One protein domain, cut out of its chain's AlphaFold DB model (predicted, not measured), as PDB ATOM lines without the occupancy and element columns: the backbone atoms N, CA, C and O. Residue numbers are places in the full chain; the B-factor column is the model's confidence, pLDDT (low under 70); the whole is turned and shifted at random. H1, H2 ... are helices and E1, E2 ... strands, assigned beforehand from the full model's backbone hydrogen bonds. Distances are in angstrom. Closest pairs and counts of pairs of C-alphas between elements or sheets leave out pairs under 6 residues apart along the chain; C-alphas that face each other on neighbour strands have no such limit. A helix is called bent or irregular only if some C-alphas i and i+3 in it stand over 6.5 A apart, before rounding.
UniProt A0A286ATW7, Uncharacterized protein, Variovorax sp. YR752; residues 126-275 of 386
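What this domain is: This is residues 126 to 275 of the 386 residues of an uncharacterized protein of Variovorax sp. YR752 (UniProt A0A286ATW7). A long rod: a small three-stranded sheet, E1 E2 E3, lies at one end with H1 over one face, and the long helix H2 runs from beside H1 to the other end, where H3 and H4 join its last part in an up-and-down bundle. At the sheet end H1 sits between the sheet and H2, and the last helix, H4, reaches the far end of the rod. The printed part has 150 residues, with three named strands followed by four named helices, E1 E2 E3 H1 H2 H3 H4; the sheet order is E1 E2 E3, antiparallel, and the class is mostly helix. The whole is loose, with a radius of gyration of the C-alphas of 19.5 A and spans of 69 by 28 by 21 A.

Where its parts are: E1 is residues 129 to 132, 10.4 A from first to last C-alpha, and begins with C-alpha 129 at (256.799, 265.501, 174.865). E2 is residues 135 to 140, 16.1 A, and E3 is residues 154 to 157, 10.6 A. H1 is residues 173 to 188, 23.9 A; it has a kink of 28 degrees near residue 180. H2 is residues 196 to 226, 45.3 A, the longest helix, from C-alpha 196 at (245.998, 257.144, 163.313) to C-alpha 226 at (287.016, 239.375, 170.476). H3 is residues 234 to 243, 14.2 A. H4 is residues 252 to 275, 35.6 A, with a kink of 32 degrees near residue 269, and ends with C-alpha 275 at (297.892, 233.850, 149.571). H1 and H4 are irregular, but only just: C-alphas 177 and 180 are 6.6 A apart, and C-alphas 271 and 274 are 6.8 A apart.

How they stand to each other: E1, E2 and E3 form a meander, each strand the antiparallel neighbour of the one before, in a sheet that is only just strongly twisted, with C-alphas up to 4.1 A off its best plane. E1 and E2 are a hairpin, with N 130 and O 137 at 2.9 A, within hydrogen-bond range. E2 and E3 are a hairpin too, with N 140 and O 154 at 2.8 A, within hydrogen-bond range. H1 is on the sheet at a height over the sheet of 8.5 A, making two layers, a helix on one face of a sheet; it lies over E2 and along the strands, at 6 degrees to E2 on the local plane. The closest C-alphas of H1 and E2 are those of Ser 175 and Tyr 140, 5.4 A apart. H2, the hub, touches the three other helices. Residues 176 to 183 of H1 touch residues 200 to 207 of H2, a helical hairpin at a shallow tilt of 30 degrees, opposite ways; the closest C-alphas, of Pro 180 and Ile 204, are 6.1 A apart. H2, H3 and H4 form a bundle, up and down, each running against the one before it. H2 touches H3 with residues 217 to 224, at a shallow tilt of 15 degrees; the closest C-alphas are those of Val 221 and Leu 240, 7.0 A apart. H3 and H4 touch at a shallow tilt of 29 degrees, closest at the C-alphas of Val 237 and Arg 265, 6.4 A apart. H2 and H4 touch at a steep tilt of 40 degrees, the same way, closest at the C-alphas of Val 218 and Ala 257, 5.5 A apart. The sheet's strands are apart from H2, H3 and H4. Every O i to N i+4 pair is within hydrogen-bond range in H2 and H3; the counts are 9 of 12 in H1 and 18 of 20 in H4.

The domain as a whole: The C-alphas farthest apart, those of Asp 133 and Ala 275, are 70.2 A apart. The printed part has no cut. The links E2 to E3, residues 141 to 153, and E3 to H1, residues 158 to 172, are long. Mean pLDDT of the printed part is 91.0; residues 145, 146 and 148 are under 70.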
ATOM      1  N   ALA A 126     258.627 261.665 179.438       91.38
ATOM      2  CA  ALA A 126     259.214 261.952 178.146       91.38
ATOM      3  C   ALA A 126     259.714 263.404 178.118       91.38
ATOM      4  O   ALA A 126     258.935 264.346 178.226       91.38
ATOM      5  N   ALA A 127     261.026 263.592 177.979       92.75
ATOM      6  CA  ALA A 127     261.651 264.911 177.901       92.75
ATOM      7  C   ALA A 127     261.316 265.665 176.602       92.75
ATOM      8  O   ALA A 127     261.466 266.881 176.537       92.75
ATOM      9  N   GLN A 128     260.910 264.944 175.553       94.69
ATOM     10  CA  GLN A 128     260.598 265.517 174.241       94.69
ATOM     11  C   GLN A 128     259.097 265.692 173.992       94.69
ATOM     12  O   GLN A 128     258.707 266.113 172.904       94.69
ATOM     13  N   VAL A 129     258.253 265.370 174.972       95.81
ATOM     14  CA  VAL A 129     256.799 265.501 174.865       95.81
ATOM     15  C   VAL A 129     256.347 266.688 175.698       95.81
ATOM     16  O   VAL A 129     256.690 266.800 176.868       95.81
ATOM     17  N   ASN A 130     255.562 267.568 175.091       95.31
ATOM     18  CA  ASN A 130     254.981 268.741 175.736       95.31
ATOM     19  C   ASN A 130     253.521 268.896 175.312       95.31
ATOM     20  O   ASN A 130     253.062 268.236 174.381       95.31
ATOM     21  N   GLN A 131     252.791 269.798 175.963       94.44
ATOM     22  CA  GLN A 131     251.449 270.177 175.536       94.44
ATOM     23  C   GLN A 131     251.343 271.685 175.338       94.44
ATOM     24  O   GLN A 131     251.969 272.457 176.066       94.44
ATOM     25  N   ARG A 132     250.540 272.088 174.357       91.81
ATOM     26  CA  ARG A 132     250.130 273.474 174.149       91.81
ATOM     27  C   ARG A 132     248.622 273.510 173.979       91.81
ATOM     28  O   ARG A 132     248.092 272.822 173.112       91.81
ATOM     29  N   ASP A 133     247.946 274.280 174.823       88.38
ATOM     30  CA  ASP A 133     246.487 274.436 174.809       88.38
ATOM     31  C   ASP A 133     245.726 273.094 174.852       88.38
ATOM     32  O   ASP A 133     244.644 272.942 174.292       88.38
ATOM     33  N   GLY A 134     246.301 272.097 175.536       91.75
ATOM     34  CA  GLY A 134     245.726 270.761 175.665       91.75
ATOM     35  C   GLY A 134     246.003 269.840 174.483       91.75
ATOM     36  O   GLY A 134     245.485 268.729 174.472       91.75
ATOM     37  N   VAL A 135     246.830 270.250 173.520       95.12
ATOM     38  CA  VAL A 135     247.302 269.413 172.411       95.12
ATOM     39  C   VAL A 135     248.706 268.911 172.717       95.12
ATOM     40  O   VAL A 135     249.628 269.704 172.909       95.12
ATOM     41  N   LEU A 136     248.873 267.592 172.759       96.75
ATOM     42  CA  LEU A 136     250.170 266.952 172.929       96.75
ATOM     43  C   LEU A 136     251.010 267.080 171.657       96.75
ATOM     44  O   LEU A 136     250.535 266.876 170.538       96.75
ATOM     45  N   THR A 137     252.288 267.372 171.858       96.31
ATOM     46  CA  THR A 137     253.299 267.541 170.818       96.31
ATOM     47  C   THR A 137     254.549 266.763 171.194       96.31
ATOM     48  O   THR A 137     254.934 266.728 172.362       96.31
ATOM     49  N   TRP A 138     255.202 266.169 170.202       96.38
ATOM     50  CA  TRP A 138     256.516 265.557 170.359       96.38
ATOM     51  C   TRP A 138     257.535 266.276 169.493       96.38
ATOM     52  O   TRP A 138     257.380 266.336 168.275       96.38
ATOM     53  N   ALA A 139     258.561 266.830 170.137       95.38
ATOM     54  CA  ALA A 139     259.672 267.510 169.495       95.38
ATOM     55  C   ALA A 139     260.826 266.526 169.264       95.38
ATOM     56  O   ALA A 139     261.546 266.159 170.194       95.38
ATOM     57  N   TYR A 140     261.023 266.110 168.018       94.56
ATOM     58  CA  TYR A 140     262.065 265.168 167.636       94.56
ATOM     59  C   TYR A 140     263.172 265.831 166.825       94.56
ATOM     60  O   TYR A 140     262.988 266.860 166.178       94.56
ATOM     61  N   THR A 141     264.341 265.203 166.832       93.69
ATOM     62  CA  THR A 141     265.463 265.569 165.964       93.69
ATOM     63  C   THR A 141     265.942 264.340 165.213       93.69
ATOM     64  O   THR A 141     265.828 263.214 165.708       93.69
ATOM     65  N   THR A 142     266.491 264.547 164.022       90.69
ATOM     66  CA  THR A 142     267.189 263.502 163.274       90.69
ATOM     67  C   THR A 142     268.691 263.735 163.332       90.69
ATOM     68  O   THR A 142     269.169 264.846 163.559       90.69
ATOM     69  N   ARG A 143     269.471 262.677 163.157       86.38
ATOM     70  CA  ARG A 143     270.921 262.741 163.029       86.38
ATOM     71  C   ARG A 143     271.323 261.779 161.926       86.38
ATOM     72  O   ARG A 143     271.077 260.583 162.027       86.38
ATOM     73  N   ARG A 144     271.948 262.314 160.880       74.19
ATOM     74  CA  ARG A 144     272.543 261.494 159.820       74.19
ATOM     75  C   ARG A 144     273.845 260.872 160.311       74.19
ATOM     76  O   ARG A 144     274.575 261.508 161.077       74.19
ATOM     77  N   ALA A 145     274.150 259.673 159.823       68.56
ATOM     78  CA  ALA A 145     275.455 259.051 160.009       68.56
ATOM     79  C   ALA A 145     276.578 260.020 159.581       68.56
ATOM     80  O   ALA A 145     276.469 260.700 158.560       68.56
ATOM     81  N   GLY A 146     277.615 260.144 160.412       64.31
ATOM     82  CA  GLY A 146     278.743 261.060 160.190       64.31
ATOM     83  C   GLY A 146     278.496 262.539 160.527       64.31
ATOM     84  O   GLY A 146     279.441 263.322 160.513       64.31
ATOM     85  N   SER A 147     277.269 262.949 160.875       70.31
ATOM     86  CA  SER A 147     277.001 264.317 161.344       70.31
ATOM     87  C   SER A 147     277.252 264.450 162.846       70.31
ATOM     88  O   SER A 147     276.648 263.736 163.650       70.31
ATOM     89  N   ALA A 148     278.076 265.424 163.239       69.25
ATOM     90  CA  ALA A 148     278.278 265.779 164.646       69.25
ATOM     91  C   ALA A 148     277.022 266.407 165.283       69.25
ATOM     92  O   ALA A 148     276.799 266.285 166.488       69.25
ATOM     93  N   PHE A 149     276.176 267.050 164.473       73.44
ATOM     94  CA  PHE A 149     275.023 267.813 164.943       73.44
ATOM     95  C   PHE A 149     273.704 267.133 164.574       73.44
ATOM     96  O   PHE A 149     273.565 266.522 163.509       73.44
ATOM     97  N   ALA A 150     272.738 267.225 165.490       77.88
ATOM     98  CA  ALA A 150     271.354 266.868 165.210       77.88
ATOM     99  C   ALA A 150     270.702 267.955 164.340       77.88
ATOM    100  O   ALA A 150     271.140 269.106 164.343       77.88
ATOM    101  N   SER A 151     269.661 267.584 163.599       84.19
ATOM    102  CA  SER A 151     268.831 268.526 162.858       84.19
ATOM    103  C   SER A 151     268.155 269.522 163.796       84.19
ATOM    104  O   SER A 151     268.012 269.270 164.995       84.19
ATOM    105  N   GLU A 152     267.624 270.600 163.223       87.00
ATOM    106  CA  GLU A 152     266.657 271.430 163.936       87.00
ATOM    107  C   GLU A 152     265.472 270.580 164.438       87.00
ATOM    108  O   GLU A 152     265.074 269.620 163.751       87.00
ATOM    109  N   PRO A 153     264.923 270.891 165.629       90.56
ATOM    110  CA  PRO A 153     263.761 270.198 166.166       90.56
ATOM    111  C   PRO A 153     262.548 270.336 165.250       90.56
ATOM    112  O   PRO A 153     262.204 271.427 164.798       90.56
ATOM    113  N   ARG A 154     261.863 269.220 165.020       92.75
ATOM    114  CA  ARG A 154     260.567 269.157 164.340       92.75
ATOM    115  C   ARG A 154     259.521 268.677 165.327       92.75
ATOM    116  O   ARG A 154     259.839 267.897 166.217       92.75
ATOM    117  N   SER A 155     258.282 269.121 165.164       93.75
ATOM    118  CA  SER A 155     257.186 268.738 166.054       93.75
ATOM    119  C   SER A 155     256.044 268.086 165.297       93.75
ATOM    120  O   SER A 155     255.667 268.567 164.229       93.75
ATOM    121  N   ILE A 156     255.455 267.053 165.891       94.56
ATOM    122  CA  ILE A 156     254.190 266.463 165.438       94.56
ATOM    123  C   ILE A 156     253.212 266.350 166.601       94.56
ATOM    124  O   ILE A 156     253.627 266.291 167.763       94.56
ATOM    125  N   THR A 157     251.922 266.315 166.288       95.56
ATOM    126  CA  THR A 157     250.849 266.075 167.260       95.56
ATOM    127  C   THR A 157     250.351 264.630 167.205       95.56
ATOM    128  O   THR A 157     250.671 263.872 166.289       95.56
ATOM    129  N   CYS A 158     249.516 264.240 168.171       93.88
ATOM    130  CA  CYS A 158     248.853 262.928 168.177       93.88
ATOM    131  C   CYS A 158     247.914 262.698 166.976       93.88
ATOM    132  O   CYS A 158     247.495 261.566 166.736       93.88
ATOM    133  N   ALA A 159     247.558 263.763 166.253       91.88
ATOM    134  CA  ALA A 159     246.663 263.722 165.104       91.88
ATOM    135  C   ALA A 159     247.392 263.618 163.757       91.88
ATOM    136  O   ALA A 159     246.721 263.505 162.738       91.88
ATOM    137  N   GLU A 160     248.729 263.652 163.752       91.00
ATOM    138  CA  GLU A 160     249.541 263.764 162.531       91.00
ATOM    139  C   GLU A 160     250.602 262.648 162.426       91.00
ATOM    140  O   GLU A 160     251.797 262.943 162.281       91.00
ATOM    141  N   PRO A 161     250.232 261.354 162.539       86.69
ATOM    142  CA  PRO A 161     251.196 260.260 162.400       86.69
ATOM    143  C   PRO A 161     251.924 260.266 161.052       86.69
ATOM    144  O   PRO A 161     253.085 259.882 160.977       86.69
ATOM    145  N   GLU A 162     251.278 260.741 159.990       87.06
ATOM    146  CA  GLU A 162     251.831 260.821 158.638       87.06
ATOM    147  C   GLU A 162     253.018 261.785 158.512       87.06
ATOM    148  O   GLU A 162     253.765 261.725 157.537       87.06
ATOM    149  N   LYS A 163     253.215 262.672 159.497       89.38
ATOM    150  CA  LYS A 163     254.367 263.583 159.565       89.38
ATOM    151  C   LYS A 163     255.579 262.967 160.273       89.38
ATOM    152  O   LYS A 163     256.596 263.652 160.447       89.38
ATOM    153  N   MET A 164     255.494 261.706 160.707       88.56
ATOM    154  CA  MET A 164     256.655 260.986 161.224       88.56
ATOM    155  C   MET A 164     257.733 260.820 160.143       88.56
ATOM    156  O   MET A 164     257.427 260.762 158.949       88.56
ATOM    157  N   PRO A 165     259.020 260.767 160.531       87.31
ATOM    158  CA  PRO A 165     260.089 260.465 159.588       87.31
ATOM    159  C   PRO A 165     259.881 259.102 158.929       87.31
ATOM    160  O   PRO A 165     259.565 258.137 159.613       87.31
ATOM    161  N   GLN A 166     260.131 259.026 157.621       84.38
ATOM    162  CA  GLN A 166     260.047 257.767 156.873       84.38
ATOM    163  C   GLN A 166     261.080 256.735 157.343       84.38
ATOM    164  O   GLN A 166     260.778 255.555 157.391       84.38
ATOM    165  N   ASP A 167     262.293 257.181 157.689       88.12
ATOM    166  CA  ASP A 167     263.328 256.321 158.265       88.12
ATOM    167  C   ASP A 167     263.498 256.658 159.751       88.12
ATOM    168  O   ASP A 167     264.170 257.631 160.123       88.12
ATOM    169  N   LEU A 168     262.876 255.847 160.608       91.56
ATOM    170  CA  LEU A 168     262.910 256.016 162.060       91.56
ATOM    171  C   LEU A 168     264.311 255.786 162.650       91.56
ATOM    172  O   LEU A 168     264.587 256.287 163.740       91.56
ATOM    173  N   LEU A 169     265.230 255.123 161.937       90.75
ATOM    174  CA  LEU A 169     266.613 254.955 162.394       90.75
ATOM    175  C   LEU A 169     267.438 256.241 162.282       90.75
ATOM    176  O   LEU A 169     268.457 256.381 162.964       90.75
ATOM    177  N   THR A 170     266.969 257.208 161.490       90.25
ATOM    178  CA  THR A 170     267.575 258.544 161.418       90.25
ATOM    179  C   THR A 170     267.183 259.441 162.587       90.25
ATOM    180  O   THR A 170     267.841 260.457 162.814       90.25
ATOM    181  N   LEU A 171     266.136 259.106 163.350       92.62
ATOM    182  CA  LEU A 171     265.807 259.814 164.590       92.62
ATOM    183  C   LEU A 171     266.992 259.750 165.542       92.62
ATOM    184  O   LEU A 171     267.638 258.713 165.635       92.62
ATOM    185  N   SER A 172     267.258 260.821 166.290       92.19
ATOM    186  CA  SER A 172     268.289 260.795 167.330       92.19
ATOM    187  C   SER A 172     268.027 259.670 168.351       92.19
ATOM    188  O   SER A 172     266.864 259.334 168.596       92.19
ATOM    189  N   PRO A 173     269.058 259.131 169.033       90.94
ATOM    190  CA  PRO A 173     268.871 258.072 170.036       90.94
ATOM    191  C   PRO A 173     267.919 258.449 171.182       90.94
ATOM    192  O   PRO A 173     267.324 257.596 171.843       90.94
ATOM    193  N   GLN A 174     267.790 259.744 171.481       92.75
ATOM    194  CA  GLN A 174     266.785 260.229 172.425       92.75
ATOM    195  C   GLN A 174     265.388 260.138 171.809       92.75
ATOM    196  O   GLN A 174     264.512 259.520 172.402       92.75
ATOM    197  N   SER A 175     265.199 260.661 170.598       94.69
ATOM    198  CA  SER A 175     263.914 260.624 169.898       94.69
ATOM    199  C   SER A 175     263.405 259.204 169.650       94.69
ATOM    200  O   SER A 175     262.233 258.939 169.901       94.69
ATOM    201  N   GLN A 176     264.272 258.251 169.304       93.75
ATOM    202  CA  GLN A 176     263.872 256.843 169.186       93.75
ATOM    203  C   GLN A 176     263.321 256.261 170.501       93.75
ATOM    204  O   GLN A 176     262.388 255.463 170.492       93.75
ATOM    205  N   ARG A 177     263.877 256.655 171.654       93.00
ATOM    206  CA  ARG A 177     263.410 256.197 172.978       93.00
ATOM    207  C   ARG A 177     262.142 256.904 173.448       93.00
ATOM    208  O   ARG A 177     261.405 256.356 174.263       93.00
ATOM    209  N   GLU A 178     261.918 258.119 172.972       95.06
ATOM    210  CA  GLU A 178     260.809 258.978 173.385       95.06
ATOM    211  C   GLU A 178     259.542 258.733 172.558       95.06
ATOM    212  O   GLU A 178     258.445 258.886 173.086       95.06
ATOM    213  N   LEU A 179     259.671 258.278 171.307       95.06
ATOM    214  CA  LEU A 179     258.536 258.005 170.423       95.06
ATOM    215  C   LEU A 179     257.496 257.026 171.037       95.06
ATOM    216  O   LEU A 179     256.310 257.368 171.051       95.06
ATOM    217  N   PRO A 180     257.872 255.876 171.641       94.75
ATOM    218  CA  PRO A 180     256.901 255.016 172.329       94.75
ATOM    219  C   PRO A 180     256.204 255.697 173.517       94.75
ATOM    220  O   PRO A 180     255.023 255.458 173.767       94.75
ATOM    221  N   LYS A 181     256.915 256.573 174.243       95.75
ATOM    222  CA  LYS A 181     256.343 257.327 175.370       95.75
ATOM    223  C   LYS A 181     255.342 258.373 174.886       95.75
ATOM    224  O   LYS A 181     254.290 258.538 175.497       95.75
ATOM    225  N   PHE A 182     255.652 259.049 173.779       95.75
ATOM    226  CA  PHE A 182     254.735 259.981 173.130       95.75
ATOM    227  C   PHE A 182     253.441 259.287 172.710       95.75
ATOM    228  O   PHE A 182     252.359 259.757 173.053       95.75
ATOM    229  N   TYR A 183     253.543 258.130 172.049       94.62
ATOM    230  CA  TYR A 183     252.370 257.337 171.690       94.62
ATOM    231  C   TYR A 183     251.527 256.968 172.922       94.62
ATOM    232  O   TYR A 183     250.314 257.181 172.923       94.62
ATOM    233  N   ALA A 184     252.159 256.493 174.001       93.56
ATOM    234  CA  ALA A 184     251.460 256.177 175.248       93.56
ATOM    235  C   ALA A 184     250.740 257.404 175.844       93.56
ATOM    236  O   ALA A 184     249.577 257.298 176.239       93.56
ATOM    237  N   ALA A 185     251.384 258.577 175.838       95.81
ATOM    238  CA  ALA A 185     250.776 259.834 176.278       95.81
ATOM    239  C   ALA A 185     249.564 260.216 175.410       95.81
ATOM    240  O   ALA A 185     248.514 260.590 175.935       95.81
ATOM    241  N   CYS A 186     249.674 260.064 174.089       95.00
ATOM    242  CA  CYS A 186     248.584 260.320 173.151       95.00
ATOM    243  C   CYS A 186     247.376 259.396 173.372       95.00
ATOM    244  O   CYS A 186     246.233 259.864 173.349       95.00
ATOM    245  N   VAL A 187     247.613 258.100 173.615       92.81
ATOM    246  CA  VAL A 187     246.564 257.123 173.955       92.81
ATOM    247  C   VAL A 187     245.892 257.511 175.271       92.81
ATOM    248  O   VAL A 187     244.664 257.580 175.342       92.81
ATOM    249  N   GLN A 188     246.687 257.818 176.298       92.25
ATOM    250  CA  GLN A 188     246.191 258.201 177.616       92.25
ATOM    251  C   GLN A 188     245.319 259.461 177.566       92.25
ATOM    252  O   GLN A 188     244.251 259.500 178.178       92.25
ATOM    253  N   ALA A 189     245.750 260.471 176.812       93.69
ATOM    254  CA  ALA A 189     245.011 261.714 176.636       93.69
ATOM    255  C   ALA A 189     243.849 261.601 175.634       93.69
ATOM    256  O   ALA A 189     243.122 262.575 175.439       93.69
ATOM    257  N   ARG A 190     243.660 260.430 175.003       92.81
ATOM    258  CA  ARG A 190     242.632 260.162 173.981       92.81
ATOM    259  C   ARG A 190     242.693 261.148 172.807       92.81
ATOM    260  O   ARG A 190     241.663 261.581 172.300       92.81
ATOM    261  N   GLN A 191     243.908 261.506 172.385       93.62
ATOM    262  CA  GLN A 191     244.150 262.490 171.318       93.62
ATOM    263  C   GLN A 191     244.480 261.859 169.962       93.62
ATOM    264  O   GLN A 191     244.760 262.585 169.012       93.62
ATOM    265  N   ILE A 192     244.462 260.526 169.859       92.38
ATOM    266  CA  ILE A 192     244.720 259.818 168.601       92.38
ATOM    267  C   ILE A 192     243.397 259.612 167.846       92.38
ATOM    268  O   ILE A 192     242.497 258.954 168.377       92.38
ATOM    269  N   PRO A 193     243.262 260.121 166.608       89.44
ATOM    270  CA  PRO A 193     242.133 259.805 165.735       89.44
ATOM    271  C   PRO A 193     242.058 258.303 165.419       89.44
ATOM    272  O   PRO A 193     243.084 257.637 165.314       89.44
ATOM    273  N   GLY A 194     240.859 257.760 165.190       79.56
ATOM    274  CA  GLY A 194     240.657 256.308 165.032       79.56
ATOM    275  C   GLY A 194     241.564 255.619 163.997       79.56
ATOM    276  O   GLY A 194     242.070 254.535 164.267       79.56
ATOM    277  N   GLY A 195     241.837 256.257 162.851       78.50
ATOM    278  CA  GLY A 195     242.742 255.716 161.820       78.50
ATOM    279  C   GLY A 195     244.239 255.896 162.109       78.50
ATOM    280  O   GLY A 195     245.063 255.165 161.570       78.50
ATOM    281  N   ALA A 196     244.606 256.830 162.989       85.75
ATOM    282  CA  ALA A 196     245.998 257.144 163.313       85.75
ATOM    283  C   ALA A 196     246.636 256.125 164.274       85.75
ATOM    284  O   ALA A 196     247.857 255.979 164.301       85.75
ATOM    285  N   VAL A 197     245.822 255.392 165.046       88.56
ATOM    286  CA  VAL A 197     246.299 254.402 166.028       88.56
ATOM    287  C   VAL A 197     247.138 253.309 165.363       88.56
ATOM    288  O   VAL A 197     248.178 252.937 165.905       88.56
ATOM    289  N   ALA A 198     246.699 252.812 164.202       89.25
ATOM    290  CA  ALA A 198     247.392 251.754 163.470       89.25
ATOM    291  C   ALA A 198     248.766 252.220 162.966       89.25
ATOM    292  O   ALA A 198     249.756 251.543 163.219       89.25
ATOM    293  N   LEU A 199     248.832 253.414 162.363       89.12
ATOM    294  CA  LEU A 199     250.071 253.994 161.831       89.12
ATOM    295  C   LEU A 199     251.123 254.223 162.921       89.12
ATOM    296  O   LEU A 199     252.296 253.897 162.741       89.12
ATOM    297  N   PHE A 200     250.707 254.749 164.080       91.06
ATOM    298  CA  PHE A 200     251.612 254.878 165.218       91.06
ATOM    299  C   PHE A 200     252.117 253.517 165.685       91.06
ATOM    300  O   PHE A 200     253.318 253.352 165.863       91.06
ATOM    301  N   LYS A 201     251.218 252.548 165.883       89.88
ATOM    302  CA  LYS A 201     251.593 251.223 166.377       89.88
ATOM    303  C   LYS A 201     252.589 250.534 165.441       89.88
ATOM    304  O   LYS A 201     253.600 250.042 165.922       89.88
ATOM    305  N   GLU A 202     252.334 250.575 164.135       91.38
ATOM    306  CA  GLU A 202     253.239 250.053 163.106       91.38
ATOM    307  C   GLU A 202     254.629 250.697 163.203       91.38
ATOM    308  O   GLU A 202     255.623 249.986 163.303       91.38
ATOM    309  N   SER A 203     254.691 252.027 163.318       92.06
ATOM    310  CA  SER A 203     255.955 252.764 163.476       92.06
ATOM    311  C   SER A 203     256.715 252.377 164.757       92.06
ATOM    312  O   SER A 203     257.942 252.264 164.756       92.06
ATOM    313  N   ILE A 204     256.009 252.178 165.879       93.25
ATOM    314  CA  ILE A 204     256.623 251.737 167.143       93.25
ATOM    315  C   ILE A 204     257.181 250.319 167.016       93.25
ATOM    316  O   ILE A 204     258.303 250.068 167.461       93.25
ATOM    317  N   ASP A 205     256.396 249.410 166.443       94.06
ATOM    318  CA  ASP A 205     256.753 248.002 166.308       94.06
ATOM    319  C   ASP A 205     257.950 247.846 165.347       94.06
ATOM    320  O   ASP A 205     258.914 247.149 165.678       94.06
ATOM    321  N   GLU A 206     257.959 248.579 164.227       92.94
ATOM    322  CA  GLU A 206     259.087 248.647 163.290       92.94
ATOM    323  C   GLU A 206     260.355 249.168 163.978       92.94
ATOM    324  O   GLU A 206     261.405 248.520 163.941       92.94
ATOM    325  N   LEU A 207     260.268 250.301 164.685       93.81
ATOM    326  CA  LEU A 207     261.416 250.854 165.400       93.81
ATOM    327  C   LEU A 207     261.948 249.884 166.466       93.81
ATOM    328  O   LEU A 207     263.162 249.759 166.638       93.81
ATOM    329  N   ALA A 208     261.069 249.194 167.196       94.69
ATOM    330  CA  ALA A 208     261.476 248.209 168.194       94.69
ATOM    331  C   ALA A 208     262.233 247.035 167.552       94.69
ATOM    332  O   ALA A 208     263.302 246.654 168.043       94.69
ATOM    333  N   GLN A 209     261.723 246.510 166.436       94.38
ATOM    334  CA  GLN A 209     262.364 245.441 165.676       94.38
ATOM    335  C   GLN A 209     263.733 245.874 165.139       94.38
ATOM    336  O   GLN A 209     264.719 245.147 165.300       94.38
ATOM    337  N   GLU A 210     263.830 247.067 164.552       92.75
ATOM    338  CA  GLU A 210     265.093 247.567 164.018       92.75
ATOM    339  C   GLU A 210     266.130 247.808 165.120       92.75
ATOM    340  O   GLU A 210     267.294 247.432 164.965       92.75
ATOM    341  N   ARG A 211     265.727 248.333 166.284       92.12
ATOM    342  CA  ARG A 211     266.639 248.502 167.430       92.12
ATOM    343  C   ARG A 211     267.127 247.167 167.989       92.12
ATOM    344  O   ARG A 211     268.287 247.055 168.389       92.12
ATOM    345  N   GLN A 212     266.281 246.137 167.993       94.19
ATOM    346  CA  GLN A 212     266.703 244.785 168.361       94.19
ATOM    347  C   GLN A 212     267.711 244.221 167.350       94.19
ATOM    348  O   GLN A 212     268.729 243.649 167.748       94.19
ATOM    349  N   ALA A 213     267.472 244.418 166.053       94.44
ATOM    350  CA  ALA A 213     268.384 243.986 165.001       94.44
ATOM    351  C   ALA A 213     269.738 244.723 165.073       94.44
ATOM    352  O   ALA A 213     270.790 244.092 164.953       94.44
ATOM    353  N   GLN A 214     269.730 246.027 165.370       93.88
ATOM    354  CA  GLN A 214     270.933 246.820 165.643       93.88
ATOM    355  C   GLN A 214     271.725 246.274 166.832       93.88
ATOM    356  O   GLN A 214     272.940 246.098 166.734       93.88
ATOM    357  N   ALA A 215     271.052 245.962 167.944       94.69
ATOM    358  CA  ALA A 215     271.699 245.374 169.113       94.69
ATOM    359  C   ALA A 215     272.340 244.014 168.785       94.69
ATOM    360  O   ALA A 215     273.473 243.755 169.195       94.69
ATOM    361  N   GLY A 216     271.654 243.178 167.998       96.31
ATOM    362  CA  GLY A 216     272.191 241.910 167.500       96.31
ATOM    363  C   GLY A 216     273.441 242.097 166.638       96.31
ATOM    364  O   GLY A 216     274.448 241.429 166.864       96.31
ATOM    365  N   PHE A 217     273.422 243.047 165.702       96.44
ATOM    366  CA  PHE A 217     274.589 243.378 164.880       96.44
ATOM    367  C   PHE A 217     275.785 243.829 165.727       96.44
ATOM    368  O   PHE A 217     276.875 243.272 165.589       96.44
ATOM    369  N   VAL A 218     275.575 244.769 166.654       96.88
ATOM    370  CA  VAL A 218     276.626 245.259 167.561       96.88
ATOM    371  C   VAL A 218     277.220 244.114 168.388       96.88
ATOM    372  O   VAL A 218     278.441 244.004 168.508       96.88
ATOM    373  N   ALA A 219     276.378 243.235 168.938       97.88
ATOM    374  CA  ALA A 219     276.829 242.085 169.720       97.88
ATOM    375  C   ALA A 219     277.644 241.089 168.877       97.88
ATOM    376  O   ALA A 219     278.692 240.613 169.323       97.88
ATOM    377  N   ASN A 220     277.204 240.810 167.649       97.50
ATOM    378  CA  ASN A 220     277.881 239.880 166.751       97.50
ATOM    379  C   ASN A 220     279.245 240.411 166.289       97.50
ATOM    380  O   ASN A 220     280.226 239.670 166.325       97.50
ATOM    381  N   VAL A 221     279.338 241.701 165.937       97.62
ATOM    382  CA  VAL A 221     280.625 242.347 165.626       97.62
ATOM    383  C   VAL A 221     281.558 242.271 166.826       97.62
ATOM    384  O   VAL A 221     282.690 241.812 166.693       97.62
ATOM    385  N   ARG A 222     281.081 242.648 168.017       97.56
ATOM    386  CA  ARG A 222     281.892 242.600 169.239       97.56
ATOM    387  C   ARG A 222     282.408 241.190 169.533       97.56
ATOM    388  O   ARG A 222     283.556 241.038 169.941       97.56
ATOM    389  N   THR A 223     281.574 240.176 169.312       97.94
ATOM    390  CA  THR A 223     281.943 238.767 169.493       97.94
ATOM    391  C   THR A 223     283.039 238.354 168.515       97.94
ATOM    392  O   THR A 223     284.029 237.765 168.936       97.94
ATOM    393  N   LEU A 224     282.911 238.708 167.231       97.62
ATOM    394  CA  LEU A 224     283.909 238.357 166.219       97.62
ATOM    395  C   LEU A 224     285.239 239.100 166.422       97.62
ATOM    396  O   LEU A 224     286.308 238.508 166.287       97.62
ATOM    397  N   VAL A 225     285.190 240.378 166.800       96.44
ATOM    398  CA  VAL A 225     286.388 241.168 167.126       96.44
ATOM    399  C   VAL A 225     287.138 240.566 168.319       96.44
ATOM    400  O   VAL A 225     288.366 240.547 168.317       96.44
ATOM    401  N   ALA A 226     286.421 240.038 169.315       96.31
ATOM    402  CA  ALA A 226     287.016 239.375 170.476       96.31
ATOM    403  C   ALA A 226     287.462 237.922 170.210       96.31
ATOM    404  O   ALA A 226     288.160 237.338 171.040       96.31
ATOM    405  N   ALA A 227     287.054 237.324 169.089       95.94
ATOM    406  CA  ALA A 227     287.390 235.948 168.749       95.94
ATOM    407  C   ALA A 227     288.880 235.798 168.370       95.94
ATOM    408  O   ALA A 227     289.491 236.743 167.863       95.94
ATOM    409  N   PRO A 228     289.482 234.606 168.558       94.06
ATOM    410  CA  PRO A 228     290.842 234.337 168.100       94.06
ATOM    411  C   PRO A 228     291.009 234.586 166.587       94.06
ATOM    412  O   PRO A 228     290.073 234.323 165.828       94.06
ATOM    413  N   PRO A 229     292.206 234.979 166.104       89.38
ATOM    414  CA  PRO A 229     292.458 235.260 164.684       89.38
ATOM    415  C   PRO A 229     292.034 234.152 163.710       89.38
ATOM    416  O   PRO A 229     291.654 234.441 162.585       89.38
ATOM    417  N   GLN A 230     292.066 232.891 164.148       87.94
ATOM    418  CA  GLN A 230     291.653 231.721 163.360       87.94
ATOM    419  C   GLN A 230     290.147 231.698 163.051       87.94
ATOM    420  O   GLN A 230     289.731 231.062 162.090       87.94
ATOM    421  N   GLN A 231     289.330 232.364 163.872       89.62
ATOM    422  CA  GLN A 231     287.881 232.480 163.682       89.62
ATOM    423  C   GLN A 231     287.497 233.742 162.897       89.62
ATOM    424  O   GLN A 231     286.392 233.821 162.372       89.62
ATOM    425  N   GLN A 232     288.413 234.708 162.784       93.50
ATOM    426  CA  GLN A 232     288.262 235.930 161.998       93.50
ATOM    427  C   GLN A 232     288.626 235.662 160.531       93.50
ATOM    428  O   GLN A 232     289.675 236.091 160.044       93.50
ATOM    429  N   THR A 233     287.775 234.901 159.854       89.75
ATOM    430  CA  THR A 233     287.937 234.521 158.445       89.75
ATOM    431  C   THR A 233     287.149 235.444 157.524       89.75
ATOM    432  O   THR A 233     286.182 236.079 157.964       89.75
ATOM    433  N   ASP A 234     287.472 235.443 156.229       87.38
ATOM    434  CA  ASP A 234     286.667 236.132 155.217       87.38
ATOM    435  C   ASP A 234     285.165 235.813 155.320       87.38
ATOM    436  O   ASP A 234     284.331 236.717 155.287       87.38
ATOM    437  N   GLN A 235     284.808 234.540 155.517       88.06
ATOM    438  CA  GLN A 235     283.414 234.111 155.612       88.06
ATOM    439  C   GLN A 235     282.692 234.759 156.802       88.06
ATOM    440  O   GLN A 235     281.560 235.225 156.659       88.06
ATOM    441  N   SER A 236     283.345 234.805 157.968       91.88
ATOM    442  CA  SER A 236     282.770 235.378 159.191       91.88
ATOM    443  C   SER A 236     282.551 236.891 159.080       91.88
ATOM    444  O   SER A 236     281.482 237.388 159.435       91.88
ATOM    445  N   VAL A 237     283.518 237.617 158.506       93.62
ATOM    446  CA  VAL A 237     283.427 239.067 158.292       93.62
ATOM    447  C   VAL A 237     282.390 239.381 157.213       93.62
ATOM    448  O   VAL A 237     281.519 240.223 157.425       93.62
ATOM    449  N   SER A 238     282.401 238.641 156.100       90.81
ATOM    450  CA  SER A 238     281.441 238.797 154.998       90.81
ATOM    451  C   SER A 238     279.996 238.560 155.439       90.81
ATOM    452  O   SER A 238     279.086 239.233 154.955       90.81
ATOM    453  N   ALA A 239     279.758 237.624 156.363       91.88
ATOM    454  CA  ALA A 239     278.426 237.392 156.916       91.88
ATOM    455  C   ALA A 239     277.902 238.619 157.682       91.88
ATOM    456  O   ALA A 239     276.744 239.002 157.508       91.88
ATOM    457  N   LEU A 240     278.756 239.271 158.479       94.56
ATOM    458  CA  LEU A 240     278.382 240.479 159.218       94.56
ATOM    459  C   LEU A 240     278.237 241.703 158.316       94.56
ATOM    460  O   LEU A 240     277.330 242.501 158.531       94.56
ATOM    461  N   GLU A 241     279.071 241.841 157.285       92.56
ATOM    462  CA  GLU A 241     278.938 242.926 156.307       92.56
ATOM    463  C   GLU A 241     277.624 242.827 155.531       92.56
ATOM    464  O   GLU A 241     276.931 243.829 155.376       92.56
ATOM    465  N   LYS A 242     277.228 241.617 155.113       89.25
ATOM    466  CA  LYS A 242     275.925 241.378 154.469       89.25
ATOM    467  C   LYS A 242     274.750 241.665 155.405       89.25
ATOM    468  O   LYS A 242     273.701 242.102 154.943       89.25
ATOM    469  N   ALA A 243     274.917 241.425 156.706       88.12
ATOM    470  CA  ALA A 243     273.909 241.743 157.714       88.12
ATOM    471  C   ALA A 243     273.864 243.242 158.078       88.12
ATOM    472  O   ALA A 243     272.881 243.697 158.667       88.12
ATOM    473  N   ASN A 244     274.897 244.021 157.737       89.81
ATOM    474  CA  ASN A 244     274.977 245.439 158.065       89.81
ATOM    475  C   ASN A 244     274.105 246.296 157.133       89.81
ATOM    476  O   ASN A 244     274.576 246.895 156.165       89.81
ATOM    477  N   ARG A 245     272.823 246.405 157.477       88.38
ATOM    478  CA  ARG A 245     271.862 247.299 156.814       88.38
ATOM    479  C   ARG A 245     271.697 248.660 157.501       88.38
ATOM    480  O   ARG A 245     270.842 249.441 157.106       88.38
ATOM    481  N   PHE A 246     272.499 248.965 158.524       89.44
ATOM    482  CA  PHE A 246     272.268 250.097 159.431       89.44
ATOM    483  C   PHE A 246     273.088 251.349 159.099       89.44
ATOM    484  O   PHE A 246     273.404 252.137 159.986       89.44
ATOM    485  N   GLN A 247     273.429 251.553 157.826       79.94
ATOM    486  CA  GLN A 247     274.291 252.657 157.381       79.94
ATOM    487  C   GLN A 247     273.704 254.048 157.680       79.94
ATOM    488  O   GLN A 247     274.453 255.007 157.835       79.94
ATOM    489  N   SER A 248     272.373 254.171 157.772       80.50
ATOM    490  CA  SER A 248     271.679 255.418 158.124       80.50
ATOM    491  C   SER A 248     271.470 255.610 159.631       80.50
ATOM    492  O   SER A 248     270.926 256.639 160.037       80.50
ATOM    493  N   SER A 249     271.895 254.652 160.464       89.44
ATOM    494  CA  SER A 249     271.608 254.668 161.895       89.44
ATOM    495  C   SER A 249     272.253 255.853 162.608       89.44
ATOM    496  O   SER A 249     273.451 256.129 162.490       89.44
ATOM    497  N   SER A 250     271.457 256.529 163.430       89.69
ATOM    498  CA  SER A 250     271.946 257.569 164.331       89.69
ATOM    499  C   SER A 250     272.623 257.020 165.599       89.69
ATOM    500  O   SER A 250     273.210 257.801 166.358       89.69
ATOM    501  N   GLU A 251     272.532 255.707 165.853       90.38
ATOM    502  CA  GLU A 251     273.006 255.071 167.084       90.38
ATOM    503  C   GLU A 251     274.543 254.967 167.095       90.38
ATOM    504  O   GLU A 251     275.127 254.251 166.273       90.38
ATOM    505  N   PRO A 252     275.244 255.626 168.042       89.75
ATOM    506  CA  PRO A 252     276.708 255.650 168.058       89.75
ATOM    507  C   PRO A 252     277.347 254.262 168.156       89.75
ATOM    508  O   PRO A 252     278.383 254.019 167.545       89.75
ATOM    509  N   ALA A 253     276.723 253.339 168.895       92.50
ATOM    510  CA  ALA A 253     277.224 251.974 169.044       92.50
ATOM    511  C   ALA A 253     277.181 251.187 167.726       92.50
ATOM    512  O   ALA A 253     278.067 250.377 167.470       92.50
ATOM    513  N   VAL A 254     276.174 251.441 166.886       93.38
ATOM    514  CA  VAL A 254     276.033 250.800 165.572       93.38
ATOM    515  C   VAL A 254     277.102 251.316 164.617       93.38
ATOM    516  O   VAL A 254     277.775 250.518 163.971       93.38
ATOM    517  N   ASN A 255     277.319 252.634 164.596       90.81
ATOM    518  CA  ASN A 255     278.375 253.254 163.793       90.81
ATOM    519  C   ASN A 255     279.767 252.763 164.221       90.81
ATOM    520  O   ASN A 255     280.545 252.315 163.386       90.81
ATOM    521  N   ALA A 256     280.041 252.713 165.529       92.81
ATOM    522  CA  ALA A 256     281.294 252.169 166.048       92.81
ATOM    523  C   ALA A 256     281.489 250.681 165.695       92.81
ATOM    524  O   ALA A 256     282.601 250.263 165.384       92.81
ATOM    525  N   ALA A 257     280.422 249.875 165.717       95.69
ATOM    526  CA  ALA A 257     280.488 248.483 165.276       95.69
ATOM    527  C   ALA A 257     280.768 248.372 163.765       95.69
ATOM    528  O   ALA A 257     281.550 247.521 163.349       95.69
ATOM    529  N   ALA A 258     280.192 249.244 162.932       93.81
ATOM    530  CA  ALA A 258     280.497 249.283 161.500       93.81
ATOM    531  C   ALA A 258     281.972 249.649 161.228       93.81
ATOM    532  O   ALA A 258     282.624 249.009 160.397       93.81
ATOM    533  N   ASP A 259     282.521 250.608 161.976       93.12
ATOM    534  CA  ASP A 259     283.938 250.982 161.901       93.12
ATOM    535  C   ASP A 259     284.847 249.825 162.344       93.12
ATOM    536  O   ASP A 259     285.821 249.492 161.666       93.12
ATOM    537  N   GLN A 260     284.503 249.150 163.446       95.75
ATOM    538  CA  GLN A 260     285.213 247.957 163.917       95.75
ATOM    539  C   GLN A 260     285.188 246.824 162.891       95.75
ATOM    540  O   GLN A 260     286.207 246.169 162.682       95.75
ATOM    541  N   LEU A 261     284.047 246.601 162.235       95.75
ATOM    542  CA  LEU A 261     283.919 245.592 161.189       95.75
ATOM    543  C   LEU A 261     284.810 245.926 159.985       95.75
ATOM    544  O   LEU A 261     285.473 245.039 159.452       95.75
ATOM    545  N   THR A 262     284.898 247.205 159.613       93.69
ATOM    546  CA  THR A 262     285.777 247.682 158.535       93.69
ATOM    547  C   THR A 262     287.256 247.514 158.900       93.69
ATOM    548  O   THR A 262     288.050 247.048 158.083       93.69
ATOM    549  N   ALA A 263     287.641 247.830 160.138       94.88
ATOM    550  CA  ALA A 263     289.000 247.597 160.625       94.88
ATOM    551  C   ALA A 263     289.343 246.098 160.658       94.88
ATOM    552  O   ALA A 263     290.421 245.691 160.224       94.88
ATOM    553  N   LEU A 264     288.411 245.257 161.122       95.25
ATOM    554  CA  LEU A 264     288.577 243.809 161.130       95.25
ATOM    555  C   LEU A 264     288.740 243.262 159.708       95.25
ATOM    556  O   LEU A 264     289.633 242.454 159.466       95.25
ATOM    557  N   ARG A 265     287.939 243.750 158.756       92.69
ATOM    558  CA  ARG A 265     288.078 243.414 157.338       92.69
ATOM    559  C   ARG A 265     289.491 243.694 156.836       92.69
ATOM    560  O   ARG A 265     290.124 242.799 156.290       92.69
ATOM    561  N   GLN A 266     290.025 244.888 157.082       90.56
ATOM    562  CA  GLN A 266     291.391 245.236 156.669       90.56
ATOM    563  C   GLN A 266     292.448 244.289 157.260       90.56
ATOM    564  O   GLN A 266     293.419 243.943 156.585       90.56
ATOM    565  N   GLN A 267     292.260 243.827 158.499       90.94
ATOM    566  CA  GLN A 267     293.166 242.866 159.134       90.94
ATOM    567  C   GLN A 267     293.085 241.474 158.503       90.94
ATOM    568  O   GLN A 267     294.123 240.852 158.269       90.94
ATOM    569  N   VAL A 268     291.876 240.978 158.220       91.06
ATOM    570  CA  VAL A 268     291.681 239.703 157.509       91.06
ATOM    571  C   VAL A 268     292.336 239.768 156.134       91.06
ATOM    572  O   VAL A 268     293.121 238.892 155.773       91.06
ATOM    573  N   ASP A 269     292.107 240.865 155.418       87.88
ATOM    574  CA  ASP A 269     292.648 241.107 154.088       87.88
ATOM    575  C   ASP A 269     294.181 241.084 154.091       87.88
ATOM    576  O   ASP A 269     294.801 240.403 153.272       87.88
ATOM    577  N   ALA A 270     294.812 241.752 155.057       85.38
ATOM    578  CA  ALA A 270     296.266 241.754 155.194       85.38
ATOM    579  C   ALA A 270     296.857 240.347 155.424       85.38
ATOM    580  O   ALA A 270     297.985 240.082 155.000       85.38
ATOM    581  N   ARG A 271     296.111 239.434 156.062       87.38
ATOM    582  CA  ARG A 271     296.548 238.049 156.319       87.38
ATOM    583  C   ARG A 271     296.327 237.132 155.117       87.38
ATOM    584  O   ARG A 271     297.185 236.307 154.812       87.38
ATOM    585  N   GLU A 272     295.185 237.261 154.450       87.06
ATOM    586  CA  GLU A 272     294.708 236.265 153.481       87.06
ATOM    587  C   GLU A 272     294.991 236.664 152.023       87.06
ATOM    588  O   GLU A 272     295.311 235.809 151.192       87.06
ATOM    589  N   CYS A 273     294.970 237.962 151.691       88.69
ATOM    590  CA  CYS A 273     295.078 238.413 150.300       88.69
ATOM    591  C   CYS A 273     296.423 238.056 149.652       88.69
ATOM    592  O   CYS A 273     296.465 237.750 148.460       88.69
ATOM    593  N   ALA A 274     297.511 238.017 150.431       88.44
ATOM    594  CA  ALA A 274     298.824 237.551 149.975       88.44
ATOM    595  C   ALA A 274     298.770 236.136 149.375       88.44
ATOM    596  O   ALA A 274     299.359 235.874 148.323       88.44
ATOM    597  N   ALA A 275     298.050 235.223 150.032       89.94
ATOM    598  CA  ALA A 275     297.892 233.850 149.571       89.94
ATOM    599  C   ALA A 275     297.024 233.785 148.306       89.94
ATOM    600  O   ALA A 275     297.404 233.115 147.345       89.94
TER     601      ALA A 275